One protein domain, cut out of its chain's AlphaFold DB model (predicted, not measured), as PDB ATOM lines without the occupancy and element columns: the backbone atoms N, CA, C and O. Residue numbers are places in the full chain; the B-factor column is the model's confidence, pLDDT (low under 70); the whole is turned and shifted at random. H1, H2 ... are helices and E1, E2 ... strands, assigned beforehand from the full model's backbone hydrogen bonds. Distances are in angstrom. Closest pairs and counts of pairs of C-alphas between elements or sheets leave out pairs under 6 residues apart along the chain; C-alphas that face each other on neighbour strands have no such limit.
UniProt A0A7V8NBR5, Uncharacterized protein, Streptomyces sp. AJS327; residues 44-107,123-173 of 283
ATOM      1  N   ALA A  44     193.796 174.952 261.767       94.38
ATOM      2  CA  ALA A  44     194.642 173.833 261.365       94.38
ATOM      3  C   ALA A  44     194.351 173.422 259.925       94.38
ATOM      4  O   ALA A  44     193.217 173.528 259.460       94.38
ATOM      5  N   ALA A  45     195.366 172.908 259.241       96.44
ATOM      6  CA  ALA A  45     195.248 172.362 257.902       96.44
ATOM      7  C   ALA A  45     195.849 170.958 257.813       96.44
ATOM      8  O   ALA A  45     196.776 170.599 258.548       96.44
ATOM      9  N   ALA A  46     195.332 170.192 256.860       96.94
ATOM     10  CA  ALA A  46     195.886 168.930 256.407       96.94
ATOM     11  C   ALA A  46     196.020 168.960 254.880       96.94
ATOM     12  O   ALA A  46     195.064 169.275 254.173       96.94
ATOM     13  N   LEU A  47     197.205 168.619 254.384       97.31
ATOM     14  CA  LEU A  47     197.546 168.505 252.973       97.31
ATOM     15  C   LEU A  47     197.837 167.037 252.667       97.31
ATOM     16  O   LEU A  47     198.727 166.444 253.270       97.31
ATOM     17  N   SER A  48     197.114 166.460 251.714       96.56
ATOM     18  CA  SER A  48     197.362 165.116 251.202       96.56
ATOM     19  C   SER A  48     198.023 165.185 249.828       96.56
ATOM     20  O   SER A  48     197.481 165.803 248.908       96.56
ATOM     21  N   VAL A  49     199.179 164.535 249.681       95.69
ATOM     22  CA  VAL A  49     199.952 164.449 248.434       95.69
ATOM     23  C   VAL A  49     200.300 162.987 248.186       95.69
ATOM     24  O   VAL A  49     201.076 162.401 248.929       95.69
ATOM     25  N   ARG A  50     199.725 162.376 247.141       90.00
ATOM     26  CA  ARG A  50     200.050 160.999 246.698       90.00
ATOM     27  C   ARG A  50     200.040 159.933 247.816       90.00
ATOM     28  O   ARG A  50     200.808 158.980 247.765       90.00
ATOM     29  N   GLY A  51     199.158 160.084 248.804       88.94
ATOM     30  CA  GLY A  51     199.030 159.162 249.940       88.94
ATOM     31  C   GLY A  51     199.795 159.579 251.201       88.94
ATOM     32  O   GLY A  51     199.515 159.046 252.269       88.94
ATOM     33  N   GLU A  52     200.682 160.571 251.122       93.38
ATOM     34  CA  GLU A  52     201.289 161.205 252.294       93.38
ATOM     35  C   GLU A  52     200.385 162.320 252.826       93.38
ATOM     36  O   GLU A  52     199.725 163.016 252.052       93.38
ATOM     37  N   THR A  53     200.348 162.495 254.148       95.44
ATOM     38  CA  THR A  53     199.554 163.544 254.802       95.44
ATOM     39  C   THR A  53     200.451 164.420 255.662       95.44
ATOM     40  O   THR A  53     201.141 163.935 256.555       95.44
ATOM     41  N   TYR A  54     200.405 165.720 255.403       95.94
ATOM     42  CA  TYR A  54     201.114 166.754 256.140       95.94
ATOM     43  C   TYR A  54     200.093 167.583 256.918       95.94
ATOM     44  O   TYR A  54     199.107 168.037 256.344       95.94
ATOM     45  N   THR A  55     200.320 167.810 258.209       96.19
ATOM     46  CA  THR A  55     199.419 168.601 259.067       96.19
ATOM     47  C   THR A  55     200.163 169.740 259.745       96.19
ATOM     48  O   THR A  55     201.325 169.590 260.130       96.19
ATOM     49  N   CYS A  56     199.509 170.890 259.878       93.81
ATOM     50  CA  CYS A  56     200.092 172.077 260.499       93.81
ATOM     51  C   CYS A  56     198.996 172.997 261.045       93.81
ATOM     52  O   CYS A  56     197.864 172.988 260.563       93.81
ATOM     53  N   THR A  57     199.345 173.814 262.031       93.50
ATOM     54  CA  THR A  57     198.518 174.906 262.550       93.50
ATOM     55  C   THR A  57     199.048 176.248 262.066       93.50
ATOM     56  O   THR A  57     200.231 176.379 261.757       93.50
ATOM     57  N   ALA A  58     198.183 177.260 262.016       88.00
ATOM     58  CA  ALA A  58     198.589 178.623 261.685       88.00
ATOM     59  C   ALA A  58     199.726 179.098 262.605       88.00
ATOM     60  O   ALA A  58     199.659 178.898 263.823       88.00
ATOM     61  N   SER A  59     200.741 179.758 262.040       85.38
ATOM     62  CA  SER A  59     201.812 180.355 262.841       85.38
ATOM     63  C   SER A  59     201.332 181.658 263.480       85.38
ATOM     64  O   SER A  59     200.731 182.508 262.818       85.38
ATOM     65  N   ARG A  60     201.598 181.816 264.780       76.12
ATOM     66  CA  ARG A  60     201.224 182.986 265.594       76.12
ATOM     67  C   ARG A  60     202.425 183.778 266.122       76.12
ATOM     68  O   ARG A  60     202.205 184.798 266.755       76.12
ATOM     69  N   GLY A  61     203.656 183.329 265.868       75.12
ATOM     70  CA  GLY A  61     204.863 184.013 266.351       75.12
ATOM     71  C   GLY A  61     205.107 185.346 265.644       75.12
ATOM     72  O   GLY A  61     204.683 185.520 264.505       75.12
ATOM     73  N   ASP A  62     205.803 186.281 266.291       74.12
ATOM     74  CA  ASP A  62     206.082 187.609 265.720       74.12
ATOM     75  C   ASP A  62     206.964 187.540 264.471       74.12
ATOM     76  O   ASP A  62     206.769 188.313 263.530       74.12
ATOM     77  N   GLN A  63     207.852 186.547 264.402       79.50
ATOM     78  CA  GLN A  63     208.712 186.327 263.249       79.50
ATOM     79  C   GLN A  63     207.957 185.628 262.106       79.50
ATOM     80  O   GLN A  63     207.286 184.615 262.341       79.50
ATOM     81  N   PRO A  64     208.062 186.121 260.854       78.25
ATOM     82  CA  PRO A  64     207.522 185.405 259.712       78.25
ATOM     83  C   PRO A  64     208.185 184.022 259.593       78.25
ATOM     84  O   PRO A  64     209.399 183.897 259.781       78.25
ATOM     85  N   PRO A  65     207.409 182.970 259.295       85.31
ATOM     86  CA  PRO A  65     207.967 181.642 259.107       85.31
ATOM     87  C   PRO A  65     208.852 181.600 257.859       85.31
ATOM     88  O   PRO A  65     208.553 182.241 256.852       85.31
ATOM     89  N   THR A  66     209.914 180.796 257.897       90.88
ATOM     90  CA  THR A  66     210.752 180.556 256.718       90.88
ATOM     91  C   THR A  66     209.969 179.746 255.684       90.88
ATOM     92  O   THR A  66     209.719 178.552 255.875       90.88
ATOM     93  N   LEU A  67     209.569 180.394 254.591       94.75
ATOM     94  CA  LEU A  67     208.866 179.757 253.482       94.75
ATOM     95  C   LEU A  67     209.838 179.268 252.401       94.75
ATOM     96  O   LEU A  67     210.940 179.787 252.230       94.75
ATOM     97  N   HIS A  68     209.415 178.250 251.656       95.75
ATOM     98  CA  HIS A  68     210.119 177.759 250.483       95.75
ATOM     99  C   HIS A  68     210.169 178.864 249.413       95.75
ATOM    100  O   HIS A  68     209.133 179.494 249.186       95.75
ATOM    101  N   PRO A  69     211.294 179.052 248.692       94.94
ATOM    102  CA  PRO A  69     211.453 180.141 247.723       94.94
ATOM    103  C   PRO A  69     210.292 180.267 246.729       94.94
ATOM    104  O   PRO A  69     209.701 181.325 246.632       94.94
ATOM    105  N   LEU A  70     209.843 179.168 246.108       95.88
ATOM    106  CA  LEU A  70     208.690 179.209 245.187       95.88
ATOM    107  C   LEU A  70     207.381 179.729 245.810       95.88
ATOM    108  O   LEU A  70     206.549 180.287 245.103       95.88
ATOM    109  N   VAL A  71     207.156 179.481 247.103       96.69
ATOM    110  CA  VAL A  71     205.969 179.986 247.807       96.69
ATOM    111  C   VAL A  71     206.175 181.456 248.147       96.69
ATOM    112  O   VAL A  71     205.268 182.252 247.946       96.69
ATOM    113  N   GLN A  72     207.370 181.807 248.624       95.00
ATOM    114  CA  GLN A  72     207.744 183.180 248.941       95.00
ATOM    115  C   GLN A  72     207.627 184.087 247.705       95.00
ATOM    116  O   GLN A  72     206.897 185.069 247.756       95.00
ATOM    117  N   ASP A  73     208.229 183.689 246.581       95.38
ATOM    118  CA  ASP A  73     208.209 184.424 245.311       95.38
ATOM    119  C   ASP A  73     206.773 184.683 244.824       95.38
ATOM    120  O   ASP A  73     206.454 185.770 244.344       95.38
ATOM    121  N   PHE A  74     205.878 183.700 244.977       96.06
ATOM    122  CA  PHE A  74     204.469 183.872 244.626       96.06
ATOM    123  C   PHE A  74     203.767 184.877 245.548       96.06
ATOM    124  O   PHE A  74     203.038 185.743 245.072       96.06
ATOM    125  N   LEU A  75     203.968 184.761 246.865       94.75
ATOM    126  CA  LEU A  75     203.317 185.634 247.844       94.75
ATOM    127  C   LEU A  75     203.817 187.081 247.761       94.75
ATOM    128  O   LEU A  75     203.031 188.005 247.973       94.75
ATOM    129  N   ASP A  76     205.093 187.277 247.437       94.00
ATOM    130  CA  ASP A  76     205.683 188.601 247.242       94.00
ATOM    131  C   ASP A  76     205.177 189.275 245.958       94.00
ATOM    132  O   ASP A  76     205.095 190.502 245.908       94.00
ATOM    133  N   GLY A  77     204.765 188.487 244.959       94.56
ATOM    134  CA  GLY A  77     204.155 188.965 243.715       94.56
ATOM    135  C   GLY A  77     202.640 189.208 243.770       94.56
ATOM    136  O   GLY A  77     202.056 189.551 242.742       94.56
ATOM    137  N   LEU A  78     201.982 189.011 244.919       94.31
ATOM    138  CA  LEU A  78     200.538 189.234 245.042       94.31
ATOM    139  C   LEU A  78     200.181 190.722 244.990       94.31
ATOM    140  O   LEU A  78     200.750 191.542 245.715       94.31
ATOM    141  N   ASP A  79     199.153 191.042 244.203       90.94
ATOM    142  CA  ASP A  79     198.542 192.368 244.194       90.94
ATOM    143  C   ASP A  79     197.861 192.687 245.538       90.94
ATOM    144  O   ASP A  79     197.367 191.793 246.241       90.94
ATOM    145  N   ALA A  80     197.775 193.977 245.867       87.31
ATOM    146  CA  ALA A  80     197.160 194.479 247.090       87.31
ATOM    147  C   ALA A  80     195.717 193.978 247.296       87.31
ATOM    148  O   ALA A  80     195.330 193.730 248.436       87.31
ATOM    149  N   GLY A  81     194.939 193.760 246.227       87.31
ATOM    150  CA  GLY A  81     193.567 193.244 246.318       87.31
ATOM    151  C   GLY A  81     193.464 191.766 246.720       87.31
ATOM    152  O   GLY A  81     192.430 191.322 247.223       87.31
ATOM    153  N   THR A  82     194.537 190.994 246.536       88.19
ATOM    154  CA  THR A  82     194.592 189.553 246.849       88.19
ATOM    155  C   THR A  82     195.437 189.235 248.081       88.19
ATOM    156  O   THR A  82     195.384 188.115 248.601       88.19
ATOM    157  N   ARG A  83     196.193 190.219 248.581       91.00
ATOM    158  CA  ARG A  83     197.080 190.098 249.738       91.00
ATOM    159  C   ARG A  83     196.321 190.321 251.044       91.00
ATOM    160  O   ARG A  83     195.785 191.392 251.306       91.00
ATOM    161  N   GLU A  84     196.315 189.307 251.896       89.50
ATOM    162  CA  GLU A  84     195.703 189.360 253.221       89.50
ATOM    163  C   GLU A  84     196.734 189.791 254.276       89.50
ATOM    164  O   GLU A  84     197.942 189.586 254.113       89.50
ATOM    165  N   ARG A  85     196.287 190.353 255.404       82.94
ATOM    166  CA  ARG A  85     197.204 190.860 256.446       82.94
ATOM    167  C   ARG A  85     198.102 189.771 257.040       82.94
ATOM    168  O   ARG A  85     199.212 190.057 257.471       82.94
ATOM    169  N   GLN A  86     197.638 188.523 257.046       79.75
ATOM    170  CA  GLN A  86     198.356 187.363 257.585       79.75
ATOM    171  C   GLN A  86     199.044 186.516 256.499       79.75
ATOM    172  O   GLN A  86     199.327 185.337 256.723       79.75
ATOM    173  N   THR A  87     199.313 187.097 255.323       86.25
ATOM    174  CA  THR A  87     199.985 186.408 254.210       86.25
ATOM    175  C   THR A  87     201.262 185.700 254.680       86.25
ATOM    176  O   THR A  87     202.073 186.264 255.413       86.25
ATOM    177  N   GLY A  88     201.415 184.429 254.297       86.19
ATOM    178  CA  GLY A  88     202.569 183.594 254.650       86.19
ATOM    179  C   GLY A  88     202.526 182.942 256.039       86.19
ATOM    180  O   GLY A  88     203.315 182.040 256.302       86.19
ATOM    181  N   ARG A  89     201.591 183.325 256.920       91.38
ATOM    182  CA  ARG A  89     201.426 182.717 258.263       91.38
ATOM    183  C   ARG A  89     200.323 181.660 258.322       91.38
ATOM    184  O   ARG A  89     200.228 180.901 259.291       91.38
ATOM    185  N   CYS A  90     199.489 181.621 257.288       93.12
ATOM    186  CA  CYS A  90     198.420 180.651 257.120       93.12
ATOM    187  C   CYS A  90     198.988 179.217 257.038       93.12
ATOM    188  O   CYS A  90     200.049 179.008 256.433       93.12
ATOM    189  N   PRO A  91     198.312 178.217 257.632       94.88
ATOM    190  CA  PRO A  91     198.797 176.838 257.649       94.88
ATOM    191  C   PRO A  91     198.933 176.228 256.244       94.88
ATOM    192  O   PRO A  91     199.744 175.331 256.045       94.88
ATOM    193  N   GLU A  92     198.202 176.735 255.255       95.75
ATOM    194  CA  GLU A  92     198.276 176.328 253.851       95.75
ATOM    195  C   GLU A  92     199.642 176.652 253.238       95.75
ATOM    196  O   GLU A  92     200.292 175.772 252.672       95.75
ATOM    197  N   ALA A  93     200.119 177.891 253.409       95.56
ATOM    198  CA  ALA A  93     201.430 178.318 252.923       95.56
ATOM    199  C   ALA A  93     202.564 177.541 253.613       95.56
ATOM    200  O   ALA A  93     203.517 177.113 252.959       95.56
ATOM    201  N   LEU A  94     202.425 177.290 254.920       95.25
ATOM    202  CA  LEU A  94     203.373 176.490 255.700       95.25
ATOM    203  C   LEU A  94     203.439 175.036 255.225       95.25
ATOM    204  O   LEU A  94     204.531 174.485 255.074       95.25
ATOM    205  N   LEU A  95     202.286 174.411 254.972       96.06
ATOM    206  CA  LEU A  95     202.218 173.031 254.496       96.06
ATOM    207  C   LEU A  95     202.793 172.870 253.096       96.06
ATOM    208  O   LEU A  95     203.564 171.938 252.870       96.06
ATOM    209  N   LEU A  96     202.457 173.779 252.178       96.50
ATOM    210  CA  LEU A  96     203.038 173.780 250.837       96.50
ATOM    211  C   LEU A  96     204.549 173.969 250.901       96.50
ATOM    212  O   LEU A  96     205.279 173.179 250.312       96.50
ATOM    213  N   SER A  97     205.015 174.953 251.671       96.19
ATOM    214  CA  SER A  97     206.440 175.194 251.893       96.19
ATOM    215  C   SER A  97     207.152 173.929 252.379       96.19
ATOM    216  O   SER A  97     208.089 173.456 251.736       96.19
ATOM    217  N   ARG A  98     206.650 173.314 253.457       95.44
ATOM    218  CA  ARG A  98     207.235 172.099 254.035       95.44
ATOM    219  C   ARG A  98     207.239 170.937 253.044       95.44
ATOM    220  O   ARG A  98     208.256 170.264 252.918       95.44
ATOM    221  N   CYS A  99     206.133 170.715 252.336       95.50
ATOM    222  CA  CYS A  99     206.031 169.661 251.330       95.50
ATOM    223  C   CYS A  99     207.053 169.868 250.200       95.50
ATOM    224  O   CYS A  99     207.784 168.943 249.852       95.50
ATOM    225  N   LEU A 100     207.167 171.090 249.672       95.00
ATOM    226  CA  LEU A 100     208.123 171.421 248.614       95.00
ATOM    227  C   LEU A 100     209.574 171.273 249.082       95.00
ATOM    228  O   LEU A 100     210.372 170.677 248.365       95.00
ATOM    229  N   THR A 101     209.903 171.713 250.299       94.00
ATOM    230  CA  THR A 101     211.231 171.504 250.896       94.00
ATOM    231  C   THR A 101     211.545 170.016 251.068       94.00
ATOM    232  O   THR A 101     212.651 169.583 250.748       94.00
ATOM    233  N   THR A 102     210.588 169.202 251.527       92.94
ATOM    234  CA  THR A 102     210.767 167.743 251.621       92.94
ATOM    235  C   THR A 102     211.021 167.125 250.246       92.94
ATOM    236  O   THR A 102     211.946 166.327 250.094       92.94
ATOM    237  N   LEU A 103     210.263 167.536 249.226       91.62
ATOM    238  CA  LEU A 103     210.444 167.081 247.846       91.62
ATOM    239  C   LEU A 103     211.781 167.530 247.241       91.62
ATOM    240  O   LEU A 103     212.375 166.781 246.470       91.62
ATOM    241  N   GLU A 104     212.255 168.734 247.564       91.12
ATOM    242  CA  GLU A 104     213.560 169.245 247.133       91.12
ATOM    243  C   GLU A 104     214.698 168.439 247.771       91.12
ATOM    244  O   GLU A 104     215.614 167.999 247.073       91.12
ATOM    245  N   ASN A 105     214.602 168.168 249.074       89.00
ATOM    246  CA  ASN A 105     215.606 167.421 249.834       89.00
ATOM    247  C   ASN A 105     215.667 165.932 249.464       89.00
ATOM    248  O   ASN A 105     216.734 165.329 249.538       89.00
ATOM    249  N   ALA A 106     214.549 165.335 249.042       87.38
ATOM    250  CA  ALA A 106     214.490 163.935 248.622       87.38
ATOM    251  C   ALA A 106     215.151 163.673 247.253       87.38
ATOM    252  O   ALA A 106     215.251 162.525 246.815       87.38
ATOM    253  N   ARG A 107     215.580 164.717 246.532       81.06
ATOM    254  CA  ARG A 107     216.112 164.564 245.176       81.06
ATOM    255  C   ARG A 107     217.540 164.029 245.161       81.06
ATOM    256  O   ARG A 107     218.389 164.507 245.915       81.06
ATOM    257  N   ARG A 123     217.525 173.166 243.485       82.62
ATOM    258  CA  ARG A 123     216.297 173.977 243.538       82.62
ATOM    259  C   ARG A 123     215.163 173.326 242.750       82.62
ATOM    260  O   ARG A 123     215.329 172.983 241.576       82.62
ATOM    261  N   LEU A 124     214.023 173.144 243.410       89.69
ATOM    262  CA  LEU A 124     212.786 172.684 242.790       89.69
ATOM    263  C   LEU A 124     212.232 173.793 241.883       89.69
ATOM    264  O   LEU A 124     212.073 174.925 242.328       89.69
ATOM    265  N   GLY A 125     211.960 173.484 240.610       91.88
ATOM    266  CA  GLY A 125     211.325 174.430 239.682       91.88
ATOM    267  C   GLY A 125     209.794 174.403 239.767       91.88
ATOM    268  O   GLY A 125     209.214 173.399 240.179       91.88
ATOM    269  N   LEU A 126     209.122 175.466 239.309       93.62
ATOM    270  CA  LEU A 126     207.658 175.599 239.402       93.62
ATOM    271  C   LEU A 126     206.883 174.471 238.695       93.62
ATOM    272  O   LEU A 126     205.980 173.872 239.278       93.62
ATOM    273  N   ASN A 127     207.250 174.127 237.458       94.81
ATOM    274  CA  ASN A 127     206.583 173.046 236.713       94.81
ATOM    275  C   ASN A 127     206.750 171.685 237.400       94.81
ATOM    276  O   ASN A 127     205.837 170.859 237.423       94.81
ATOM    277  N   GLU A 128     207.921 171.456 237.994       93.38
ATOM    278  CA  GLU A 128     208.196 170.240 238.750       93.38
ATOM    279  C   GLU A 128     207.388 170.211 240.058       93.38
ATOM    280  O   GLU A 128     206.848 169.160 240.404       93.38
ATOM    281  N   ALA A 129     207.246 171.354 240.741       94.88
ATOM    282  CA  ALA A 129     206.399 171.504 241.924       94.88
ATOM    283  C   ALA A 129     204.927 171.192 241.608       94.88
ATOM    284  O   ALA A 129     204.332 170.334 242.257       94.88
ATOM    285  N   ARG A 130     204.370 171.790 240.546       95.69
ATOM    286  CA  ARG A 130     203.003 171.503 240.064       95.69
ATOM    287  C   ARG A 130     202.804 170.025 239.740       95.69
ATOM    288  O   ARG A 130     201.793 169.427 240.098       95.69
ATOM    289  N   ARG A 131     203.790 169.389 239.097       94.94
ATOM    290  CA  ARG A 131     203.737 167.950 238.798       94.94
ATOM    291  C   ARG A 131     203.763 167.096 240.066       94.94
ATOM    292  O   ARG A 131     203.081 166.069 240.122       94.94
ATOM    293  N   ALA A 132     204.559 167.475 241.063       93.19
ATOM    294  CA  ALA A 132     204.637 166.761 242.334       93.19
ATOM    295  C   ALA A 132     203.325 166.875 243.126       93.19
ATOM    296  O   ALA A 132     202.824 165.861 243.610       93.19
ATOM    297  N   LEU A 133     202.729 168.069 243.143       95.62
ATOM    298  CA  LEU A 133     201.460 168.387 243.804       95.62
ATOM    299  C   LEU A 133     200.216 168.008 242.986       95.62
ATOM    300  O   LEU A 133     199.095 168.328 243.374       95.62
ATOM    301  N   LYS A 134     200.376 167.297 241.866       94.12
ATOM    302  CA  LYS A 134     199.247 166.852 241.045       94.12
ATOM    303  C   LYS A 134     198.262 166.042 241.896       94.12
ATOM    304  O   LYS A 134     198.662 165.082 242.550       94.12
ATOM    305  N   GLN A 135     196.981 166.419 241.835       93.38
ATOM    306  CA  GLN A 135     195.884 165.832 242.625       93.38
ATOM    307  C   GLN A 135     196.034 165.994 244.146       93.38
ATOM    308  O   GLN A 135     195.348 165.301 244.902       93.38
ATOM    309  N   ALA A 136     196.894 166.904 244.611       96.81
ATOM    310  CA  ALA A 136     196.970 167.226 246.023       96.81
ATOM    311  C   ALA A 136     195.655 167.852 246.503       96.81
ATOM    312  O   ALA A 136     194.993 168.613 245.786       96.81
ATOM    313  N   LYS A 137     195.282 167.510 247.733       96.75
ATOM    314  CA  LYS A 137     194.055 167.975 248.380       96.75
ATOM    315  C   LYS A 137     194.406 168.621 249.703       96.75
ATOM    316  O   LYS A 137     195.178 168.049 250.468       96.75
ATOM    317  N   LEU A 138     193.812 169.769 249.985       96.75
ATOM    318  CA  LEU A 138     193.992 170.475 251.245       96.75
ATOM    319  C   LEU A 138     192.645 170.683 251.930       96.75
ATOM    320  O   LEU A 138     191.675 171.066 251.287       96.75
ATOM    321  N   THR A 139     192.583 170.449 253.235       96.56
ATOM    322  CA  THR A 139     191.422 170.779 254.069       96.56
ATOM    323  C   THR A 139     191.871 171.568 255.285       96.56
ATOM    324  O   THR A 139     192.958 171.352 255.817       96.56
ATOM    325  N   THR A 140     190.998 172.445 255.759       95.69
ATOM    326  CA  THR A 140     191.260 173.399 256.838       95.69
ATOM    327  C   THR A 140     190.103 173.399 257.825       95.69
ATOM    328  O   THR A 140     188.937 173.300 257.439       95.69
ATOM    329  N   ARG A 141     190.417 173.486 259.117       95.19
ATOM    330  CA  ARG A 141     189.436 173.503 260.207       95.19
ATOM    331  C   ARG A 141     189.753 174.599 261.209       95.19
ATOM    332  O   ARG A 141     190.921 174.876 261.481       95.19
ATOM    333  N   ARG A 142     188.710 175.209 261.768       92.75
ATOM    334  CA  ARG A 142     188.845 176.188 262.850       92.75
ATOM    335  C   ARG A 142     189.231 175.485 264.144       92.75
ATOM    336  O   ARG A 142     188.636 174.468 264.490       92.75
ATOM    337  N   ILE A 143     190.188 176.055 264.862       90.94
ATOM    338  CA  ILE A 143     190.487 175.684 266.243       90.94
ATOM    339  C   ILE A 143     189.954 176.818 267.121       90.94
ATOM    340  O   ILE A 143     190.278 177.990 266.924       90.94
ATOM    341  N   ARG A 144     189.071 176.453 268.041       88.94
ATOM    342  CA  ARG A 144     188.414 177.323 269.022       88.94
ATOM    343  C   ARG A 144     188.480 176.689 270.409       88.94
ATOM    344  O   ARG A 144     188.948 175.563 270.540       88.94
ATOM    345  N   GLU A 145     188.031 177.403 271.422       85.69
ATOM    346  CA  GLU A 145     187.916 176.893 272.782       85.69
ATOM    347  C   GLU A 145     186.894 175.747 272.862       85.69
ATOM    348  O   GLU A 145     185.991 175.635 272.022       85.69
ATOM    349  N   ASP A 146     187.023 174.900 273.883       81.12
ATOM    350  CA  ASP A 146     186.068 173.820 274.116       81.12
ATOM    351  C   ASP A 146     184.656 174.390 274.333       81.12
ATOM    352  O   ASP A 146     184.425 175.326 275.104       81.12
ATOM    353  N   GLY A 147     183.689 173.835 273.603       81.62
ATOM    354  CA  GLY A 147     182.306 174.306 273.614       81.62
ATOM    355  C   GLY A 147     182.017 175.523 272.725       81.62
ATOM    356  O   GLY A 147     180.908 176.051 272.808       81.62
ATOM    357  N   ASP A 148     182.955 175.983 271.885       85.50
ATOM    358  CA  ASP A 148     182.623 176.858 270.749       85.50
ATOM    359  C   ASP A 148     182.018 176.008 269.610       85.50
ATOM    360  O   ASP A 148     182.674 175.079 269.126       85.50
ATOM    361  N   PRO A 149     180.793 176.311 269.138       87.06
ATOM    362  CA  PRO A 149     180.140 175.551 268.070       87.06
ATOM    363  C   PRO A 149     180.892 175.596 266.730       87.06
ATOM    364  O   PRO A 149     180.706 174.726 265.883       87.06
ATOM    365  N   LEU A 150     181.747 176.598 266.513       87.25
ATOM    366  CA  LEU A 150     182.572 176.712 265.314       87.25
ATOM    367  C   LEU A 150     183.862 175.893 265.406       87.25
ATOM    368  O   LEU A 150     184.563 175.791 264.390       87.25
ATOM    369  N   HIS A 151     184.209 175.320 266.564       90.25
ATOM    370  CA  HIS A 151     185.365 174.436 266.678       90.25
ATOM    371  C   HIS A 151     185.239 173.263 265.697       90.25
ATOM    372  O   HIS A 151     184.189 172.642 265.559       90.25
ATOM    373  N   GLY A 152     186.312 172.953 264.972       90.69
ATOM    374  CA  GLY A 152     186.345 171.835 264.032       90.69
ATOM    375  C   GLY A 152     185.555 172.053 262.736       90.69
ATOM    376  O   GLY A 152     185.671 171.215 261.836       90.69
ATOM    377  N   SER A 153     184.815 173.162 262.605       92.69
ATOM    378  CA  SER A 153     184.128 173.549 261.366       92.69
ATOM    379  C   SER A 153     185.123 173.844 260.243       92.69
ATOM    380  O   SER A 153     186.258 174.271 260.488       92.69
ATOM    381  N   TYR A 154     184.694 173.639 258.996       94.56
ATOM    382  CA  TYR A 154     185.508 173.948 257.825       94.56
ATOM    383  C   TYR A 154     185.808 175.448 257.742       94.56
ATOM    384  O   TYR A 154     184.898 176.280 257.793       94.56
ATOM    385  N   ALA A 155     187.085 175.791 257.603       93.75
ATOM    386  CA  ALA A 155     187.528 177.159 257.360       93.75
ATOM    387  C   ALA A 155     187.950 177.284 255.892       93.75
ATOM    388  O   ALA A 155     188.890 176.594 255.514       93.75
ATOM    389  N   PRO A 156     187.318 178.126 255.058       93.75
ATOM    390  CA  PRO A 156     187.811 178.340 253.702       93.75
ATOM    391  C   PRO A 156     189.209 178.987 253.732       93.75
ATOM    392  O   PRO A 156     189.490 179.762 254.655       93.75
ATOM    393  N   PRO A 157     190.079 178.689 252.749       94.19
ATOM    394  CA  PRO A 157     191.372 179.358 252.630       94.19
ATOM    395  C   PRO A 157     191.186 180.871 252.451       94.19
ATOM    396  O   PRO A 157     190.210 181.330 251.853       94.19
ATOM    397  N   CYS A 158     192.116 181.665 252.988       93.12
ATOM    398  CA  CYS A 158     192.089 183.117 252.796       93.12
ATOM    399  C   CYS A 158     192.379 183.485 251.331       93.12
ATOM    400  O   CYS A 158     192.950 182.684 250.595       93.12
ATOM    401  N   ARG A 159     192.068 184.722 250.918       94.56
ATOM    402  CA  ARG A 159     192.234 185.194 249.526       94.56
ATOM    403  C   ARG A 159     193.609 184.880 248.926       94.56
ATOM    404  O   ARG A 159     193.692 184.316 247.839       94.56
ATOM    405  N   SER A 160     194.679 185.170 249.667       95.31
ATOM    406  CA  SER A 160     196.057 184.905 249.230       95.31
ATOM    407  C   SER A 160     196.355 183.412 249.109       95.31
ATOM    408  O   SER A 160     197.050 182.987 248.191       95.31
ATOM    409  N   CYS A 161     195.822 182.603 250.029       95.31
ATOM    410  CA  CYS A 161     196.017 181.157 250.008       95.31
ATOM    411  C   CYS A 161     195.185 180.482 248.919       95.31
ATOM    412  O   CYS A 161     195.669 179.527 248.331       95.31
ATOM    413  N   THR A 162     193.991 180.982 248.597       95.88
ATOM    414  CA  THR A 162     193.216 180.508 247.443       95.88
ATOM    415  C   THR A 162     194.020 180.693 246.159       95.88
ATOM    416  O   THR A 162     194.285 179.716 245.467       95.88
ATOM    417  N   ALA A 163     194.537 181.905 245.918       96.31
ATOM    418  CA  ALA A 163     195.377 182.183 244.753       96.31
ATOM    419  C   ALA A 163     196.645 181.304 244.717       96.31
ATOM    420  O   ALA A 163     197.028 180.795 243.663       96.31
ATOM    421  N   LEU A 164     197.282 181.084 245.873       96.62
ATOM    422  CA  LEU A 164     198.445 180.202 246.007       96.62
ATOM    423  C   LEU A 164     198.105 178.747 245.656       96.62
ATOM    424  O   LEU A 164     198.835 178.099 244.906       96.62
ATOM    425  N   LEU A 165     197.006 178.217 246.193       96.56
ATOM    426  CA  LEU A 165     196.570 176.844 245.948       96.56
ATOM    427  C   LEU A 165     196.245 176.628 244.468       96.56
ATOM    428  O   LEU A 165     196.714 175.646 243.887       96.56
ATOM    429  N   ASP A 166     195.554 177.582 243.844       96.44
ATOM    430  CA  ASP A 166     195.259 177.563 242.411       96.44
ATOM    431  C   ASP A 166     196.546 177.601 241.576       96.44
ATOM    432  O   ASP A 166     196.718 176.812 240.644       96.44
ATOM    433  N   HIS A 167     197.515 178.439 241.960       96.56
ATOM    434  CA  HIS A 167     198.800 178.541 241.272       96.56
ATOM    435  C   HIS A 167     199.594 177.227 241.274       96.56
ATOM    436  O   HIS A 167     200.273 176.916 240.288       96.56
ATOM    437  N   PHE A 168     199.522 176.448 242.356       96.69
ATOM    438  CA  PHE A 168     200.195 175.151 242.475       96.69
ATOM    439  C   PHE A 168     199.329 173.956 242.039       96.69
ATOM    440  O   PHE A 168     199.853 172.845 241.928       96.69
ATOM    441  N   GLY A 169     198.045 174.172 241.738       96.12
ATOM    442  CA  GLY A 169     197.102 173.128 241.324       96.12
ATOM    443  C   GLY A 169     196.628 172.226 242.471       96.12
ATOM    444  O   GLY A 169     196.353 171.045 242.250       96.12
ATOM    445  N   VAL A 170     196.567 172.758 243.694       97.25
ATOM    446  CA  VAL A 170     196.109 172.042 244.893       97.25
ATOM    447  C   VAL A 170     194.643 172.358 245.149       97.25
ATOM    448  O   VAL A 170     194.260 173.514 245.271       97.25
ATOM    449  N   ARG A 171     193.806 171.327 245.281       96.62
ATOM    450  CA  ARG A 171     192.365 171.515 245.484       96.62
ATOM    451  C   ARG A 171     192.034 171.663 246.967       96.62
ATOM    452  O   ARG A 171     192.281 170.737 247.743       96.62
ATOM    453  N   ALA A 172     191.391 172.765 247.347       95.50
ATOM    454  CA  ALA A 172     190.741 172.875 248.651       95.50
ATOM    455  C   ALA A 172     189.503 171.957 248.705       95.50
ATOM    456  O   ALA A 172     188.686 171.933 247.783       95.50
ATOM    457  N   VAL A 173     189.375 171.167 249.767       94.75
ATOM    458  CA  VAL A 173     188.283 170.214 249.977       94.75
ATOM    459  C   VAL A 173     187.547 170.591 251.250       94.75
ATOM    460  O   VAL A 173     188.128 170.564 252.334       94.75
TER     461      VAL A 173
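Overview. This is residues 44 to 107 and 123 to 173 of the 283 residues of an uncharacterized protein of Streptomyces sp. AJS327 (UniProt A0A7V8NBR5). A small antiparallel sheet of three strands, in the order E2 E1 E3, has the longest helix, H2, laid slantwise over one of its faces. H1 lies on the side of H2 away from the strands, H4 lies to the side of H2 toward E3 and touches H1, and H3 is near H2 and H4; a long loop, residues 143 to 158, runs out beyond E3 and makes much of the length. The printed part has 115 residues, with four named helices and three named strands in the order E1 E2 H1 H2 H3 E3 H4, and its class is mixed. It is compact, with a radius of gyration of the C-alphas of 14.0 A, and spans 45 by 35 by 23 A.

Along the chain. E1, residues 44 to 49, begins at C-alpha 44 (194.642, 173.833, 261.365) and is 16.8 A long. E2 is residues 52 to 57, 17.3 A. H1 is residues 69 to 76. H2, residues 91 to 105, begins at C-alpha 91 (198.797, 176.838, 257.649) and is 20.8 A long. H3 is residues 126 to 132. E3 is residues 137 to 142, 17.4 A. H4, residues 159 to 168, is 14.6 A long and ends at C-alpha 168 (200.195, 175.151, 242.475).

Arrangement. E1 and E2 form a hairpin, antiparallel at 162 degrees, with N 47 and O 54 at 2.8 A, within hydrogen-bond range. E1 and E3 are antiparallel at 170 degrees, with N 46 and O 139 at 2.8 A, also within range. Residues 171 to 172 pair, parallel, with residues 137 to 138 of E3. H2 is on the sheet, over E2 and E1, at a height over the sheet of 9.3 A; on the local plane it stands at 37 degrees to E2. H1 and H2, a helical hairpin, only just touch, with 3 pairs of C-alphas within 8 A, through residues 93 to 97 of H2 alone; the closest C-alphas, of Val 71 and Ser 97, are 6.3 A apart. H2 and H4 also only just touch, with 3 such pairs, through residues 92 to 93 of H2 alone; the C-alphas of Glu 92 and Cys 161, the closest, are 6.6 A apart. H1 and H4 touch at Phe 74 and Leu 164, their closest C-alphas, 7.2 A apart. H3 is close to H2 but not clearly touching, about perpendicular at 89 degrees, with the C-alphas of Leu 100 and Ala 129, the closest, 6.9 A apart. In H1, H2, H3 and H4 every O i to N i+4 pair is within hydrogen-bond range.

Size, cuts and confidence. The C-alphas farthest apart, of Arg 123 and Gly 147, are 45.4 A from each other. Residues 108 to 122 are not printed; C-alphas 107 and 123 are 9.6 A apart across this cut. The links E2 to H1, H1 to H2 and E3 to H4 are long. The mean pLDDT of the printed part is 92.1, and no printed residue is under 70.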